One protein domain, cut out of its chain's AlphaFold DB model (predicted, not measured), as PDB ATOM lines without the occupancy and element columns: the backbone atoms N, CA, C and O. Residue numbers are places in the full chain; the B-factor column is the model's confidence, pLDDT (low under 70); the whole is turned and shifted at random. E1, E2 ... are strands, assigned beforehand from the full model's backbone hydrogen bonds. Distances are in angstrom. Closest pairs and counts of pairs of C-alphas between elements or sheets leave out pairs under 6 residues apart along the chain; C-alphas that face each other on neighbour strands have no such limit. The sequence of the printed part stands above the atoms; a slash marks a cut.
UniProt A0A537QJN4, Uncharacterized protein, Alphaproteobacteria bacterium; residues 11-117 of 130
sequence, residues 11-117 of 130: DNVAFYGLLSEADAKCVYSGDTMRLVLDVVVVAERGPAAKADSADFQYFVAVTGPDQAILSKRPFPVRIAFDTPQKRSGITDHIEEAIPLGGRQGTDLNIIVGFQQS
ATOM      1  N   ASP A  11     -35.153 -23.018 318.223       90.00
ATOM      2  CA  ASP A  11     -36.544 -23.380 318.535       90.00
ATOM      3  C   ASP A  11     -36.911 -24.818 318.119       90.00
ATOM      4  O   ASP A  11     -37.833 -25.409 318.673       90.00
ATOM      5  N   ASN A  12     -36.150 -25.421 317.203       91.06
ATOM      6  CA  ASN A  12     -36.299 -26.819 316.790       91.06
ATOM      7  C   ASN A  12     -35.445 -27.797 317.630       91.06
ATOM      8  O   ASN A  12     -35.305 -28.979 317.297       91.06
ATOM      9  N   VAL A  13     -34.822 -27.348 318.720       91.81
ATOM     10  CA  VAL A  13     -34.105 -28.269 319.610       91.81
ATOM     11  C   VAL A  13     -35.119 -29.083 320.415       91.81
ATOM     12  O   VAL A  13     -35.944 -28.531 321.139       91.81
ATOM     13  N   ALA A  14     -35.055 -30.410 320.290       93.62
ATOM     14  CA  ALA A  14     -35.916 -31.323 321.039       93.62
ATOM     15  C   ALA A  14     -35.325 -31.646 322.411       93.62
ATOM     16  O   ALA A  14     -36.039 -31.625 323.403       93.62
ATOM     17  N   PHE A  15     -34.021 -31.906 322.485       94.75
ATOM     18  CA  PHE A  15     -33.359 -32.195 323.755       94.75
ATOM     19  C   PHE A  15     -31.948 -31.621 323.783       94.75
ATOM     20  O   PHE A  15     -31.207 -31.732 322.798       94.75
ATOM     21  N   TYR A  16     -31.558 -31.066 324.920       94.50
ATOM     22  CA  TYR A  16     -30.182 -30.739 325.258       94.50
ATOM     23  C   TYR A  16     -29.586 -31.886 326.073       94.50
ATOM     24  O   TYR A  16     -30.262 -32.470 326.917       94.50
ATOM     25  N   GLY A  17     -28.333 -32.223 325.783       94.81
ATOM     26  CA  GLY A  17     -27.558 -33.186 326.555       94.81
ATOM     27  C   GLY A  17     -26.464 -32.453 327.317       94.81
ATOM     28  O   GLY A  17     -25.804 -31.581 326.747       94.81
ATOM     29  N   LEU A  18     -26.260 -32.816 328.576       95.56
ATOM     30  CA  LEU A  18     -25.174 -32.318 329.409       95.56
ATOM     31  C   LEU A  18     -24.460 -33.504 330.062       95.56
ATOM     32  O   LEU A  18     -25.101 -34.353 330.670       95.56
ATOM     33  N   LEU A  19     -23.136 -33.544 329.941       95.62
ATOM     34  CA  LEU A  19     -22.287 -34.381 330.785       95.62
ATOM     35  C   LEU A  19     -21.948 -33.518 331.999       95.62
ATOM     36  O   LEU A  19     -21.151 -32.590 331.871       95.62
ATOM     37  N   SER A  20     -22.658 -33.709 333.112       94.38
ATOM     38  CA  SER A  20     -22.562 -32.781 334.245       94.38
ATOM     39  C   SER A  20     -21.375 -33.083 335.144       94.38
ATOM     40  O   SER A  20     -20.745 -32.155 335.638       94.38
ATOM     41  N   GLU A  21     -21.080 -34.364 335.344       93.06
ATOM     42  CA  GLU A  21     -20.003 -34.843 336.207       93.06
ATOM     43  C   GLU A  21     -19.389 -36.105 335.596       93.06
ATOM     44  O   GLU A  21     -20.076 -36.872 334.915       93.06
ATOM     45  N   ALA A  22     -18.091 -36.296 335.821       93.44
ATOM     46  CA  ALA A  22     -17.364 -37.498 335.445       93.44
ATOM     47  C   ALA A  22     -16.317 -37.794 336.531       93.44
ATOM     48  O   ALA A  22     -15.371 -37.019 336.686       93.44
ATOM     49  N   ASP A  23     -16.495 -38.886 337.274       95.00
ATOM     50  CA  ASP A  23     -15.511 -39.389 338.240       95.00
ATOM     51  C   ASP A  23     -14.740 -40.541 337.606       95.00
ATOM     52  O   ASP A  23     -15.333 -41.532 337.182       95.00
ATOM     53  N   ALA A  24     -13.420 -40.402 337.512       92.31
ATOM     54  CA  ALA A  24     -12.558 -41.390 336.883       92.31
ATOM     55  C   ALA A  24     -11.535 -41.920 337.885       92.31
ATOM     56  O   ALA A  24     -10.805 -41.158 338.522       92.31
ATOM     57  N   LYS A  25     -11.423 -43.246 337.964       93.62
ATOM     58  CA  LYS A  25     -10.399 -43.947 338.736       93.62
ATOM     59  C   LYS A  25      -9.588 -44.831 337.807       93.62
ATOM     60  O   LYS A  25     -10.130 -45.670 337.091       93.62
ATOM     61  N   CYS A  26      -8.274 -44.658 337.859       90.94
ATOM     62  CA  CYS A  26      -7.324 -45.421 337.062       90.94
ATOM     63  C   CYS A  26      -6.517 -46.332 337.985       90.94
ATOM     64  O   CYS A  26      -5.788 -45.852 338.855       90.94
ATOM     65  N   VAL A  27      -6.642 -47.644 337.796       91.31
ATOM     66  CA  VAL A  27      -5.881 -48.652 338.542       91.31
ATOM     67  C   VAL A  27      -4.896 -49.323 337.599       91.31
ATOM     68  O   VAL A  27      -5.285 -49.927 336.602       91.31
ATOM     69  N   TYR A  28      -3.612 -49.225 337.921       89.62
ATOM     70  CA  TYR A  28      -2.534 -49.770 337.106       89.62
ATOM     71  C   TYR A  28      -2.145 -51.169 337.581       89.62
ATOM     72  O   TYR A  28      -1.930 -51.388 338.772       89.62
ATOM     73  N   SER A  29      -2.036 -52.109 336.644       89.06
ATOM     74  CA  SER A  29      -1.557 -53.468 336.896       89.06
ATOM     75  C   SER A  29      -0.693 -53.930 335.726       89.06
ATOM     76  O   SER A  29      -1.197 -54.221 334.638       89.06
ATOM     77  N   GLY A  30       0.625 -53.962 335.934       88.00
ATOM     78  CA  GLY A  30       1.589 -54.258 334.872       88.00
ATOM     79  C   GLY A  30       1.459 -53.278 333.702       88.00
ATOM     80  O   GLY A  30       1.534 -52.068 333.897       88.00
ATOM     81  N   ASP A  31       1.232 -53.808 332.499       90.19
ATOM     82  CA  ASP A  31       1.082 -53.035 331.255       90.19
ATOM     83  C   ASP A  31      -0.391 -52.723 330.913       90.19
ATOM     84  O   ASP A  31      -0.759 -52.496 329.762       90.19
ATOM     85  N   THR A  32      -1.290 -52.768 331.897       90.38
ATOM     86  CA  THR A  32      -2.718 -52.479 331.707       90.38
ATOM     87  C   THR A  32      -3.205 -51.471 332.739       90.38
ATOM     88  O   THR A  32      -2.897 -51.568 333.928       90.38
ATOM     89  N   MET A  33      -4.009 -50.514 332.284       90.69
ATOM     90  CA  MET A  33      -4.747 -49.583 333.128       90.69
ATOM     91  C   MET A  33      -6.229 -49.947 333.102       90.69
ATOM     92  O   MET A  33      -6.849 -49.953 332.041       90.69
ATOM     93  N   ARG A  34      -6.812 -50.230 334.266       92.75
ATOM     94  CA  ARG A  34      -8.262 -50.348 334.426       92.75
ATOM     95  C   ARG A  34      -8.833 -48.967 334.716       92.75
ATOM     96  O   ARG A  34      -8.500 -48.371 335.737       92.75
ATOM     97  N   LEU A  35      -9.673 -48.483 333.813       91.56
ATOM     98  CA  LEU A  35     -10.481 -47.288 333.989       91.56
ATOM     99  C   LEU A  35     -11.827 -47.695 334.584       91.56
ATOM    100  O   LEU A  35     -12.516 -48.522 333.997       91.56
ATOM    101  N   VAL A  36     -12.186 -47.098 335.713       95.00
ATOM    102  CA  VAL A  36     -13.540 -47.097 336.270       95.00
ATOM    103  C   VAL A  36     -14.052 -45.668 336.164       95.00
ATOM    104  O   VAL A  36     -13.407 -44.755 336.679       95.00
ATOM    105  N   LEU A  37     -15.150 -45.465 335.447       94.69
ATOM    106  CA  LEU A  37     -15.687 -44.148 335.131       94.69
ATOM    107  C   LEU A  37     -17.178 -44.100 335.463       94.69
ATOM    108  O   LEU A  37     -17.955 -44.863 334.896       94.69
ATOM    109  N   ASP A  38     -17.565 -43.159 336.316       96.88
ATOM    110  CA  ASP A  38     -18.958 -42.806 336.572       96.88
ATOM    111  C   ASP A  38     -19.266 -41.481 335.873       96.88
ATOM    112  O   ASP A  38     -18.697 -40.442 336.216       96.88
ATOM    113  N   VAL A  39     -20.157 -41.498 334.879       96.69
ATOM    114  CA  VAL A  39     -20.556 -40.299 334.126       96.69
ATOM    115  C   VAL A  39     -22.006 -39.962 334.414       96.69
ATOM    116  O   VAL A  39     -22.903 -40.761 334.153       96.69
ATOM    117  N   VAL A  40     -22.260 -38.740 334.876       97.69
ATOM    118  CA  VAL A  40     -23.626 -38.231 335.013       97.69
ATOM    119  C   VAL A  40     -24.052 -37.609 333.688       97.69
ATOM    120  O   VAL A  40     -23.581 -36.536 333.292       97.69
ATOM    121  N   VAL A  41     -24.960 -38.295 332.994       97.75
ATOM    122  CA  VAL A  41     -25.556 -37.821 331.746       97.75
ATOM    123  C   VAL A  41     -26.935 -37.265 332.032       97.75
ATOM    124  O   VAL A  41     -27.804 -37.928 332.591       97.75
ATOM    125  N   VAL A  42     -27.144 -36.032 331.603       97.56
ATOM    126  CA  VAL A  42     -28.363 -35.277 331.832       97.56
ATOM    127  C   VAL A  42     -29.022 -34.959 330.501       97.56
ATOM    128  O   VAL A  42     -28.382 -34.463 329.572       97.56
ATOM    129  N   ALA A  43     -30.330 -35.178 330.450       97.12
ATOM    130  CA  ALA A  43     -31.208 -34.738 329.386       97.12
ATOM    131  C   ALA A  43     -32.049 -33.546 329.854       97.12
ATOM    132  O   ALA A  43     -32.622 -33.573 330.942       97.12
ATOM    133  N   GLU A  44     -32.198 -32.533 329.008       96.69
ATOM    134  CA  GLU A  44     -33.134 -31.427 329.213       96.69
ATOM    135  C   GLU A  44     -34.027 -31.258 327.982       96.69
ATOM    136  O   GLU A  44     -33.559 -31.305 326.844       96.69
ATOM    137  N   ARG A  45     -35.331 -31.076 328.197       95.31
ATOM    138  CA  ARG A  45     -36.312 -30.834 327.134       95.31
ATOM    139  C   ARG A  45     -36.087 -29.457 326.511       95.31
ATOM    140  O   ARG A  45     -36.116 -28.443 327.201       95.31
ATOM    141  N   GLY A  46     -35.916 -29.427 325.193       93.44
ATOM    142  CA  GLY A  46     -35.917 -28.195 324.410       93.44
ATOM    143  C   GLY A  46     -37.323 -27.775 323.961       93.44
ATOM    144  O   GLY A  46     -38.300 -28.477 324.232       93.44
ATOM    145  N   PRO A  47     -37.449 -26.639 323.251       92.81
ATOM    146  CA  PRO A  47     -38.748 -26.104 322.831       92.81
ATOM    147  C   PRO A  47     -39.551 -27.048 321.924       92.81
ATOM    148  O   PRO A  47     -40.778 -27.006 321.926       92.81
ATOM    149  N   ALA A  48     -38.872 -27.933 321.188       93.19
ATOM    150  CA  ALA A  48     -39.497 -28.916 320.305       93.19
ATOM    151  C   ALA A  48     -39.622 -30.322 320.928       93.19
ATOM    152  O   ALA A  48     -39.883 -31.290 320.207       93.19
ATOM    153  N   ALA A  49     -39.410 -30.478 322.243       92.69
ATOM    154  CA  ALA A  49     -39.500 -31.773 322.916       92.69
ATOM    155  C   ALA A  49     -40.939 -32.311 322.904       92.69
ATOM    156  O   ALA A  49     -41.839 -31.696 323.472       92.69
ATOM    157  N   LYS A  50     -41.149 -33.490 322.308       90.19
ATOM    158  CA  LYS A  50     -42.453 -34.185 322.312       90.19
ATOM    159  C   LYS A  50     -42.414 -35.577 322.940       90.19
ATOM    160  O   LYS A  50     -43.445 -36.059 323.383       90.19
ATOM    161  N   ALA A  51     -41.251 -36.227 322.945       91.31
ATOM    162  CA  ALA A  51     -41.084 -37.568 323.497       91.31
ATOM    163  C   ALA A  51     -40.802 -37.518 325.003       91.31
ATOM    164  O   ALA A  51     -40.236 -36.541 325.485       91.31
ATOM    165  N   ASP A  52     -41.117 -38.593 325.724       93.94
ATOM    166  CA  ASP A  52     -40.844 -38.716 327.166       93.94
ATOM    167  C   ASP A  52     -39.504 -39.380 327.483       93.94
ATOM    168  O   ASP A  52     -39.228 -39.780 328.608       93.94
ATOM    169  N   SER A  53     -38.635 -39.476 326.480       95.19
ATOM    170  CA  SER A  53     -37.259 -39.927 326.648       95.19
ATOM    171  C   SER A  53     -36.345 -39.291 325.608       95.19
ATOM    172  O   SER A  53     -36.798 -38.915 324.524       95.19
ATOM    173  N   ALA A  54     -35.068 -39.178 325.956       95.75
ATOM    174  CA  ALA A  54     -33.995 -38.758 325.069       95.75
ATOM    175  C   ALA A  54     -32.952 -39.874 324.960       95.75
ATOM    176  O   ALA A  54     -32.519 -40.419 325.975       95.75
ATOM    177  N   ASP A  55     -32.538 -40.175 323.732       95.38
ATOM    178  CA  ASP A  55     -31.492 -41.151 323.442       95.38
ATOM    179  C   ASP A  55     -30.210 -40.406 323.057       95.38
ATOM    180  O   ASP A  55     -30.151 -39.777 322.005       95.38
ATOM    181  N   PHE A  56     -29.168 -40.461 323.880       95.19
ATOM    182  CA  PHE A  56     -27.867 -39.893 323.533       95.19
ATOM    183  C   PHE A  56     -26.852 -40.984 323.231       95.19
ATOM    184  O   PHE A  56     -26.963 -42.124 323.673       95.19
ATOM    185  N   GLN A  57     -25.813 -40.596 322.504       96.06
ATOM    186  CA  GLN A  57     -24.569 -41.342 322.460       96.06
ATOM    187  C   GLN A  57     -23.473 -40.415 322.955       96.06
ATOM    188  O   GLN A  57     -23.246 -39.352 322.372       96.06
ATOM    189  N   TYR A  58     -22.804 -40.789 324.037       96.12
ATOM    190  CA  TYR A  58     -21.527 -40.184 324.391       96.12
ATOM    191  C   TYR A  58     -20.401 -41.138 324.019       96.12
ATOM    192  O   TYR A  58     -20.644 -42.254 323.568       96.12
ATOM    193  N   PHE A  59     -19.166 -40.680 324.093       95.69
ATOM    194  CA  PHE A  59     -17.999 -41.507 323.867       95.69
ATOM    195  C   PHE A  59     -17.003 -41.312 324.995       95.69
ATOM    196  O   PHE A  59     -16.908 -40.221 325.557       95.69
ATOM    197  N   VAL A  60     -16.222 -42.356 325.242       94.56
ATOM    198  CA  VAL A  60     -14.965 -42.277 325.979       94.56
ATOM    199  C   VAL A  60     -13.846 -42.513 324.978       94.56
ATOM    200  O   VAL A  60     -13.865 -43.494 324.229       94.56
ATOM    201  N   ALA A  61     -12.897 -41.588 324.916       93.62
ATOM    202  CA  ALA A  61     -11.700 -41.705 324.105       93.62
ATOM    203  C   ALA A  61     -10.462 -41.672 324.994       93.62
ATOM    204  O   ALA A  61     -10.361 -40.845 325.896       93.62
ATOM    205  N   VAL A  62      -9.514 -42.553 324.703       91.00
ATOM    206  CA  VAL A  62      -8.173 -42.511 325.276       91.00
ATOM    207  C   VAL A  62      -7.257 -41.936 324.218       91.00
ATOM    208  O   VAL A  62      -7.201 -42.430 323.087       91.00
ATOM    209  N   THR A  63      -6.541 -40.887 324.586       92.94
ATOM    210  CA  THR A  63      -5.573 -40.232 323.711       92.94
ATOM    211  C   THR A  63      -4.190 -40.293 324.333       92.94
ATOM    212  O   THR A  63      -4.071 -40.281 325.556       92.94
ATOM    213  N   GLY A  64      -3.162 -40.433 323.504       88.62
ATOM    214  CA  GLY A  64      -1.771 -40.356 323.943       88.62
ATOM    215  C   GLY A  64      -1.251 -38.916 323.932       88.62
ATOM    216  O   GLY A  64      -2.041 -37.971 323.800       88.62
ATOM    217  N   PRO A  65       0.081 -38.749 323.983       83.38
ATOM    218  CA  PRO A  65       0.724 -37.485 323.647       83.38
ATOM    219  C   PRO A  65       0.240 -36.968 322.283       83.38
ATOM    220  O   PRO A  65      -0.146 -37.748 321.408       83.38
ATOM    221  N   ASP A  66       0.214 -35.648 322.118       86.44
ATOM    222  CA  ASP A  66      -0.194 -34.968 320.877       86.44
ATOM    223  C   ASP A  66      -1.641 -35.234 320.418       86.44
ATOM    224  O   ASP A  66      -1.972 -35.074 319.245       86.44
ATOM    225  N   GLN A  67      -2.532 -35.617 321.341       87.00
ATOM    226  CA  GLN A  67      -3.954 -35.891 321.068       87.00
ATOM    227  C   GLN A  67      -4.199 -37.061 320.096       87.00
ATOM    228  O   GLN A  67      -5.303 -37.203 319.559       87.00
ATOM    229  N   ALA A  68      -3.209 -37.934 319.889       90.88
ATOM    230  CA  ALA A  68      -3.382 -39.131 319.076       90.88
ATOM    231  C   ALA A  68      -4.455 -40.042 319.694       90.88
ATOM    232  O   ALA A  68      -4.322 -40.470 320.841       90.88
ATOM    233  N   ILE A  69      -5.522 -40.346 318.947       91.75
ATOM    234  CA  ILE A  69      -6.609 -41.213 319.425       91.75
ATOM    235  C   ILE A  69      -6.129 -42.661 319.418       91.75
ATOM    236  O   ILE A  69      -5.921 -43.252 318.362       91.75
ATOM    237  N   LEU A  70      -5.989 -43.235 320.609       88.75
ATOM    238  CA  LEU A  70      -5.569 -44.619 320.809       88.75
ATOM    239  C   LEU A  70      -6.772 -45.558 320.826       88.75
ATOM    240  O   LEU A  70      -6.739 -46.649 320.266       88.75
ATOM    241  N   SER A  71      -7.852 -45.117 321.467       89.38
ATOM    242  CA  SER A  71      -9.134 -45.804 321.453       89.38
ATOM    243  C   SER A  71     -10.267 -44.794 321.580       89.38
ATOM    244  O   SER A  71     -10.114 -43.722 322.165       89.38
ATOM    245  N   LYS A  72     -11.423 -45.129 321.011       93.12
ATOM    246  CA  LYS A  72     -12.662 -44.373 321.182       93.12
ATOM    247  C   LYS A  72     -13.833 -45.338 321.125       93.12
ATOM    248  O   LYS A  72     -13.960 -46.081 320.154       93.12
ATOM    249  N   ARG A  73     -14.688 -45.315 322.144       93.75
ATOM    250  CA  ARG A  73     -15.878 -46.167 322.224       93.75
ATOM    251  C   ARG A  73     -17.125 -45.329 322.488       93.75
ATOM    252  O   ARG A  73     -17.082 -44.483 323.380       93.75
ATOM    253  N   PRO A  74     -18.203 -45.513 321.707       95.38
ATOM    254  CA  PRO A  74     -19.485 -44.884 321.977       95.38
ATOM    255  C   PRO A  74     -20.292 -45.683 323.009       95.38
ATOM    256  O   PRO A  74     -20.290 -46.911 322.987       95.38
ATOM    257  N   PHE A  75     -21.043 -44.972 323.842       95.38
ATOM    258  CA  PHE A  75     -21.937 -45.503 324.864       95.38
ATOM    259  C   PHE A  75     -23.341 -44.920 324.647       95.38
ATOM    260  O   PHE A  75     -23.515 -43.695 324.709       95.38
ATOM    261  N   PRO A  76     -24.335 -45.757 324.292       96.56
ATOM    262  CA  PRO A  76     -25.714 -45.319 324.155       96.56
ATOM    263  C   PRO A  76     -26.367 -45.184 325.531       96.56
ATOM    264  O   PRO A  76     -26.259 -46.077 326.365       96.56
ATOM    265  N   VAL A  77     -27.107 -44.100 325.738       96.12
ATOM    266  CA  VAL A  77     -27.875 -43.868 326.963       96.12
ATOM    267  C   VAL A  77     -29.277 -43.403 326.631       96.12
ATOM    268  O   VAL A  77     -29.472 -42.548 325.767       96.12
ATOM    269  N   ARG A  78     -30.256 -43.951 327.347       96.81
ATOM    270  CA  ARG A  78     -31.657 -43.549 327.258       96.81
ATOM    271  C   ARG A  78     -32.087 -42.952 328.585       96.81
ATOM    272  O   ARG A  78     -32.038 -43.621 329.610       96.81
ATOM    273  N   ILE A  79     -32.534 -41.704 328.551       97.00
ATOM    274  CA  ILE A  79     -32.975 -40.966 329.734       97.00
ATOM    275  C   ILE A  79     -34.475 -40.739 329.605       97.00
ATOM    276  O   ILE A  79     -34.915 -40.036 328.696       97.00
ATOM    277  N   ALA A  80     -35.255 -41.355 330.491       96.69
ATOM    278  CA  ALA A  80     -36.690 -41.124 330.592       96.69
ATOM    279  C   ALA A  80     -36.979 -39.880 331.443       96.69
ATOM    280  O   ALA A  80     -36.233 -39.550 332.367       96.69
ATOM    281  N   PHE A  81     -38.067 -39.190 331.122       95.19
ATOM    282  CA  PHE A  81     -38.558 -38.041 331.868       95.19
ATOM    283  C   PHE A  81     -39.887 -38.403 332.515       95.19
ATOM    284  O   PHE A  81     -40.849 -38.699 331.808       95.19
ATOM    285  N   ASP A  82     -39.971 -38.273 333.834       89.69
ATOM    286  CA  ASP A  82     -41.266 -38.275 334.505       89.69
ATOM    287  C   ASP A  82     -41.975 -36.954 334.218       89.69
ATOM    288  O   ASP A  82     -41.393 -35.880 334.364       89.69
ATOM    289  N   THR A  83     -43.240 -36.985 333.816       79.94
ATOM    290  CA  THR A  83     -44.029 -35.761 333.631       79.94
ATOM    291  C   THR A  83     -44.316 -35.141 335.007       79.94
ATOM    292  O   THR A  83     -44.784 -35.864 335.885       79.94
ATOM    293  N   PRO A  84     -44.076 -33.833 335.256       84.75
ATOM    294  CA  PRO A  84     -43.788 -32.736 334.321       84.75
ATOM    295  C   PRO A  84     -42.306 -32.293 334.266       84.75
ATOM    296  O   PRO A  84     -42.017 -31.135 333.950       84.75
ATOM    297  N   GLN A  85     -41.352 -33.161 334.607       90.31
ATOM    298  CA  GLN A  85     -39.937 -32.801 334.695       90.31
ATOM    299  C   GLN A  85     -39.370 -32.358 333.337       90.31
ATOM    300  O   GLN A  85     -39.483 -33.033 332.309       90.31
ATOM    301  N   LYS A  86     -38.706 -31.198 333.349       93.19
ATOM    302  CA  LYS A  86     -37.984 -30.658 332.187       93.19
ATOM    303  C   LYS A  86     -36.587 -31.247 332.026       93.19
ATOM    304  O   LYS A  86     -36.043 -31.196 330.928       93.19
ATOM    305  N   ARG A  87     -36.014 -31.785 333.101       95.94
ATOM    306  CA  ARG A  87     -34.651 -32.302 333.162       95.94
ATOM    307  C   ARG A  87     -34.656 -33.630 333.909       95.94
ATOM    308  O   ARG A  87     -35.346 -33.742 334.911       95.94
ATOM    309  N   SER A  88     -33.896 -34.595 333.413       97.00
ATOM    310  CA  SER A  88     -33.691 -35.912 334.021       97.00
ATOM    311  C   SER A  88     -32.243 -36.337 333.783       97.00
ATOM    312  O   SER A  88     -31.566 -35.771 332.917       97.00
ATOM    313  N   GLY A  89     -31.731 -37.289 334.551       96.19
ATOM    314  CA  GLY A  89     -30.360 -37.752 334.401       96.19
ATOM    315  C   GLY A  89     -30.160 -39.162 334.916       96.19
ATOM    316  O   GLY A  89     -30.952 -39.670 335.706       96.19
ATOM    317  N   ILE A  90     -29.087 -39.779 334.442       96.81
ATOM    318  CA  ILE A  90     -28.620 -41.090 334.880       96.81
ATOM    319  C   ILE A  90     -27.131 -41.003 335.197       96.81
ATOM    320  O   ILE A  90     -26.421 -40.177 334.619       96.81
ATOM    321  N   THR A  91     -26.663 -41.885 336.072       97.50
ATOM    322  CA  THR A  91     -25.236 -42.183 336.201       97.50
ATOM    323  C   THR A  91     -24.957 -43.450 335.416       97.50
ATOM    324  O   THR A  91     -25.580 -44.479 335.676       97.50
ATOM    325  N   ASP A  92     -24.057 -43.357 334.448       96.56
ATOM    326  CA  ASP A  92     -23.591 -44.498 333.672       96.56
ATOM    327  C   ASP A  92     -22.218 -44.938 334.187       96.56
ATOM    328  O   ASP A  92     -21.312 -44.110 334.322       96.56
ATOM    329  N   HIS A  93     -22.095 -46.226 334.507       96.38
ATOM    330  CA  HIS A  93     -20.903 -46.817 335.110       96.38
ATOM    331  C   HIS A  93     -20.164 -47.655 334.071       96.38
ATOM    332  O   HIS A  93     -20.676 -48.670 333.593       96.38
ATOM    333  N   ILE A  94     -18.944 -47.242 333.736       92.44
ATOM    334  CA  ILE A  94     -18.103 -47.895 332.739       92.44
ATOM    335  C   ILE A  94     -16.855 -48.455 333.404       92.44
ATOM    336  O   ILE A  94     -16.144 -47.753 334.122       92.44
ATOM    337  N   GLU A  95     -16.519 -49.690 333.046       93.00
ATOM    338  CA  GLU A  95     -15.208 -50.259 333.318       93.00
ATOM    339  C   GLU A  95     -14.535 -50.711 332.024       93.00
ATOM    340  O   GLU A  95     -15.087 -51.498 331.258       93.00
ATOM    341  N   GLU A  96     -13.317 -50.234 331.783       87.94
ATOM    342  CA  GLU A  96     -12.551 -50.551 330.578       87.94
ATOM    343  C   GLU A  96     -11.106 -50.905 330.934       87.94
ATOM    344  O   GLU A  96     -10.466 -50.260 331.767       87.94
ATOM    345  N   ALA A  97     -10.571 -51.933 330.279       90.31
ATOM    346  CA  ALA A  97      -9.163 -52.298 330.374       90.31
ATOM    347  C   ALA A  97      -8.407 -51.714 329.176       90.31
ATOM    348  O   ALA A  97      -8.689 -52.042 328.023       90.31
ATOM    349  N   ILE A  98      -7.437 -50.848 329.453       86.81
ATOM    350  CA  ILE A  98      -6.664 -50.122 328.450       86.81
ATOM    351  C   ILE A  98      -5.223 -50.645 328.468       86.81
ATOM    352  O   ILE A  98      -4.506 -50.416 329.447       86.81
ATOM    353  N   PRO A  99      -4.767 -51.323 327.399       88.25
ATOM    354  CA  PRO A  99      -3.369 -51.710 327.263       88.25
ATOM    355  C   PRO A  99      -2.467 -50.477 327.127       88.25
ATOM    356  O   PRO A  99      -2.676 -49.617 326.256       88.25
ATOM    357  N   LEU A 100      -1.448 -50.397 327.979       86.31
ATOM    358  CA  LEU A 100      -0.467 -49.318 327.959       86.31
ATOM    359  C   LEU A 100       0.561 -49.522 326.844       86.31
ATOM    360  O   LEU A 100       0.964 -48.545 326.215       86.31
ATOM    361  N   GLY A 101       0.934 -50.763 326.527       85.94
ATOM    362  CA  GLY A 101       1.887 -51.056 325.457       85.94
ATOM    363  C   GLY A 101       3.228 -50.351 325.672       85.94
ATOM    364  O   GLY A 101       3.776 -49.784 324.729       85.94
ATOM    365  N   GLY A 102       3.697 -50.300 326.922       83.62
ATOM    366  CA  GLY A 102       4.923 -49.613 327.330       83.62
ATOM    367  C   GLY A 102       4.801 -48.096 327.531       83.62
ATOM    368  O   GLY A 102       5.792 -47.465 327.895       83.62
ATOM    369  N   ARG A 103       3.622 -47.492 327.319       85.44
ATOM    370  CA  ARG A 103       3.368 -46.070 327.627       85.44
ATOM    371  C   ARG A 103       3.213 -45.854 329.131       85.44
ATOM    372  O   ARG A 103       2.670 -46.709 329.829       85.44
ATOM    373  N   GLN A 104       3.613 -44.687 329.630       84.06
ATOM    374  CA  GLN A 104       3.281 -44.314 331.004       84.06
ATOM    375  C   GLN A 104       1.815 -43.881 331.068       84.06
ATOM    376  O   GLN A 104       1.312 -43.205 330.174       84.06
ATOM    377  N   GLY A 105       1.112 -44.256 332.137       79.56
ATOM    378  CA  GLY A 105      -0.288 -43.866 332.327       79.56
ATOM    379  C   GLY A 105      -0.505 -42.350 332.360       79.56
ATOM    380  O   GLY A 105      -1.528 -41.865 331.894       79.56
ATOM    381  N   THR A 106       0.491 -41.601 332.843       84.19
ATOM    382  CA  THR A 106       0.505 -40.129 332.876       84.19
ATOM    383  C   THR A 106       0.494 -39.477 331.497       84.19
ATOM    384  O   THR A 106       0.136 -38.310 331.389       84.19
ATOM    385  N   ASP A 107       0.860 -40.219 330.452       87.12
ATOM    386  CA  ASP A 107       0.874 -39.731 329.071       87.12
ATOM    387  C   ASP A 107      -0.494 -39.901 328.388       87.12
ATOM    388  O   ASP A 107      -0.672 -39.518 327.229       87.12
ATOM    389  N   LEU A 108      -1.456 -40.521 329.081       88.75
ATOM    390  CA  LEU A 108      -2.787 -40.793 328.564       88.75
ATOM    391  C   LEU A 108      -3.789 -39.760 329.067       88.75
ATOM    392  O   LEU A 108      -3.861 -39.464 330.257       88.75
ATOM    393  N   ASN A 109      -4.640 -39.285 328.162       91.38
ATOM    394  CA  ASN A 109      -5.777 -38.440 328.500       91.38
ATOM    395  C   ASN A 109      -7.080 -39.170 328.191       91.38
ATOM    396  O   ASN A 109      -7.240 -39.747 327.111       91.38
ATOM    397  N   ILE A 110      -8.024 -39.092 329.126       91.00
ATOM    398  CA  ILE A 110      -9.380 -39.615 328.968       91.00
ATOM    399  C   ILE A 110     -10.286 -38.449 328.589       91.00
ATOM    400  O   ILE A 110     -10.385 -37.461 329.311       91.00
ATOM    401  N   ILE A 111     -10.945 -38.567 327.442       93.81
ATOM    402  CA  ILE A 111     -11.853 -37.557 326.908       93.81
ATOM    403  C   ILE A 111     -13.254 -38.148 326.869       93.81
ATOM    404  O   ILE A 111     -13.478 -39.178 326.231       93.81
ATOM    405  N   VAL A 112     -14.201 -37.456 327.498       94.62
ATOM    406  CA  VAL A 112     -15.625 -37.786 327.431       94.62
ATOM    407  C   VAL A 112     -16.346 -36.687 326.661       94.62
ATOM    408  O   VAL A 112     -16.113 -35.499 326.879       94.62
ATOM    409  N   GLY A 113     -17.215 -37.065 325.730       95.12
ATOM    410  CA  GLY A 113     -17.979 -36.099 324.946       95.12
ATOM    411  C   GLY A 113     -19.183 -36.726 324.269       95.12
ATOM    412  O   GLY A 113     -19.247 -37.937 324.096       95.12
ATOM    413  N   PHE A 114     -20.150 -35.912 323.850       95.50
ATOM    414  CA  PHE A 114     -21.248 -36.430 323.040       95.50
ATOM    415  C   PHE A 114     -20.772 -36.775 321.630       95.50
ATOM    416  O   PHE A 114     -20.137 -35.962 320.954       95.50
ATOM    417  N   GLN A 115     -21.143 -37.960 321.156       94.00
ATOM    418  CA  GLN A 115     -21.040 -38.302 319.750       94.00
ATOM    419  C   GLN A 115     -22.164 -37.579 319.010       94.00
ATOM    420  O   GLN A 115     -23.346 -37.792 319.263       94.00
ATOM    421  N   GLN A 116     -21.782 -36.683 318.109       90.81
ATOM    422  CA  GLN A 116     -22.716 -35.883 317.329       90.81
ATOM    423  C   GLN A 116     -22.477 -36.112 315.844       90.81
ATOM    424  O   GLN A 116     -21.370 -36.460 315.423       90.81
ATOM    425  N   SER A 117     -23.528 -35.912 315.057       88.25
ATOM    426  CA  SER A 117     -23.397 -35.877 313.609       88.25
ATOM    427  C   SER A 117     -22.703 -34.576 313.171       88.25
ATOM    428  O   SER A 117     -22.775 -33.571 313.898       88.25
TER     429      SER A 117
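Overview. This is residues 11 to 117 of the 130 residues of an uncharacterized protein of Alphaproteobacteria bacterium (UniProt A0A537QJN4). What shape do these coordinates show? The model is a long, narrow sandwich of two twisted sheets of three strands, E1, E2 and E5 in one and E4, E3 and E6 in the other, partly face to face and coming closest at one end, around residues 43, 54 and 79. How is it built along the printed part? The printed part has 107 residues, with six named strands in the order E1 to E6, no named helix, and the class all strand. The sheet orders are E1, E2, E5 and E4, E3, E6, each antiparallel throughout. How compact is it? It is loose, with a radius of gyration of the C-alphas of 16.4 A, and a rod in outline, spanning 51 by 23 by 16 A.

Along the chain. Where do the first two strands run? E1, residues 15 to 29, begins at C-alpha 15 (-33.359, -32.195, 323.755) and is 40.5 A long. E2, residues 32 to 45, is 40.2 A long. What comes next? E3, residues 53 to 63, spans 31.8 A, and E4, residues 69 to 80, spans 32.1 A. E5, residues 87 to 99, spans 37.3 A and begins at C-alpha 87 (-34.651, -32.302, 333.162). Where does the last strand end? E6, residues 109 to 114, ends at C-alpha 114 (-21.248, -36.430, 323.040).

Arrangement. What joins the first sheet? E1 and E2 are a hairpin, antiparallel at 168 degrees, with N 25 and O 36 at 2.8 A, within hydrogen-bond range. E2, the inner strand, is also antiparallel to E5 at 162 degrees, with N 37 and O 94 at 2.8 A, within that range. What joins the second? E3 and E4 are a hairpin, antiparallel at 163 degrees, with N 56 and O 77 at 2.8 A, within hydrogen-bond range. E3, the inner strand, is antiparallel to E6 at 158 degrees, with N 61 and O 111 at 2.8 A, within that range. How near do the sheets come? The closest C-alphas of E4 and E5, those of Ile 79 and Gly 89, are 6.2 A apart, and those of E1 and E6, Leu 19 and Gly 113, are 7.5 A apart. E2 and E6 are near each other, while E1 and E4 are apart.

Size, cuts and confidence. How large is it? The two C-alphas farthest apart, those of Pro 84 and Gly 102, are 52.0 A from each other. Is anything cut or long? The printed part has no cut and no long link; the links E1 to E2 and E3 to E4 are tight, the other three short. How confident is the model? The mean pLDDT of the printed part is 92.3, and no printed residue is under 70.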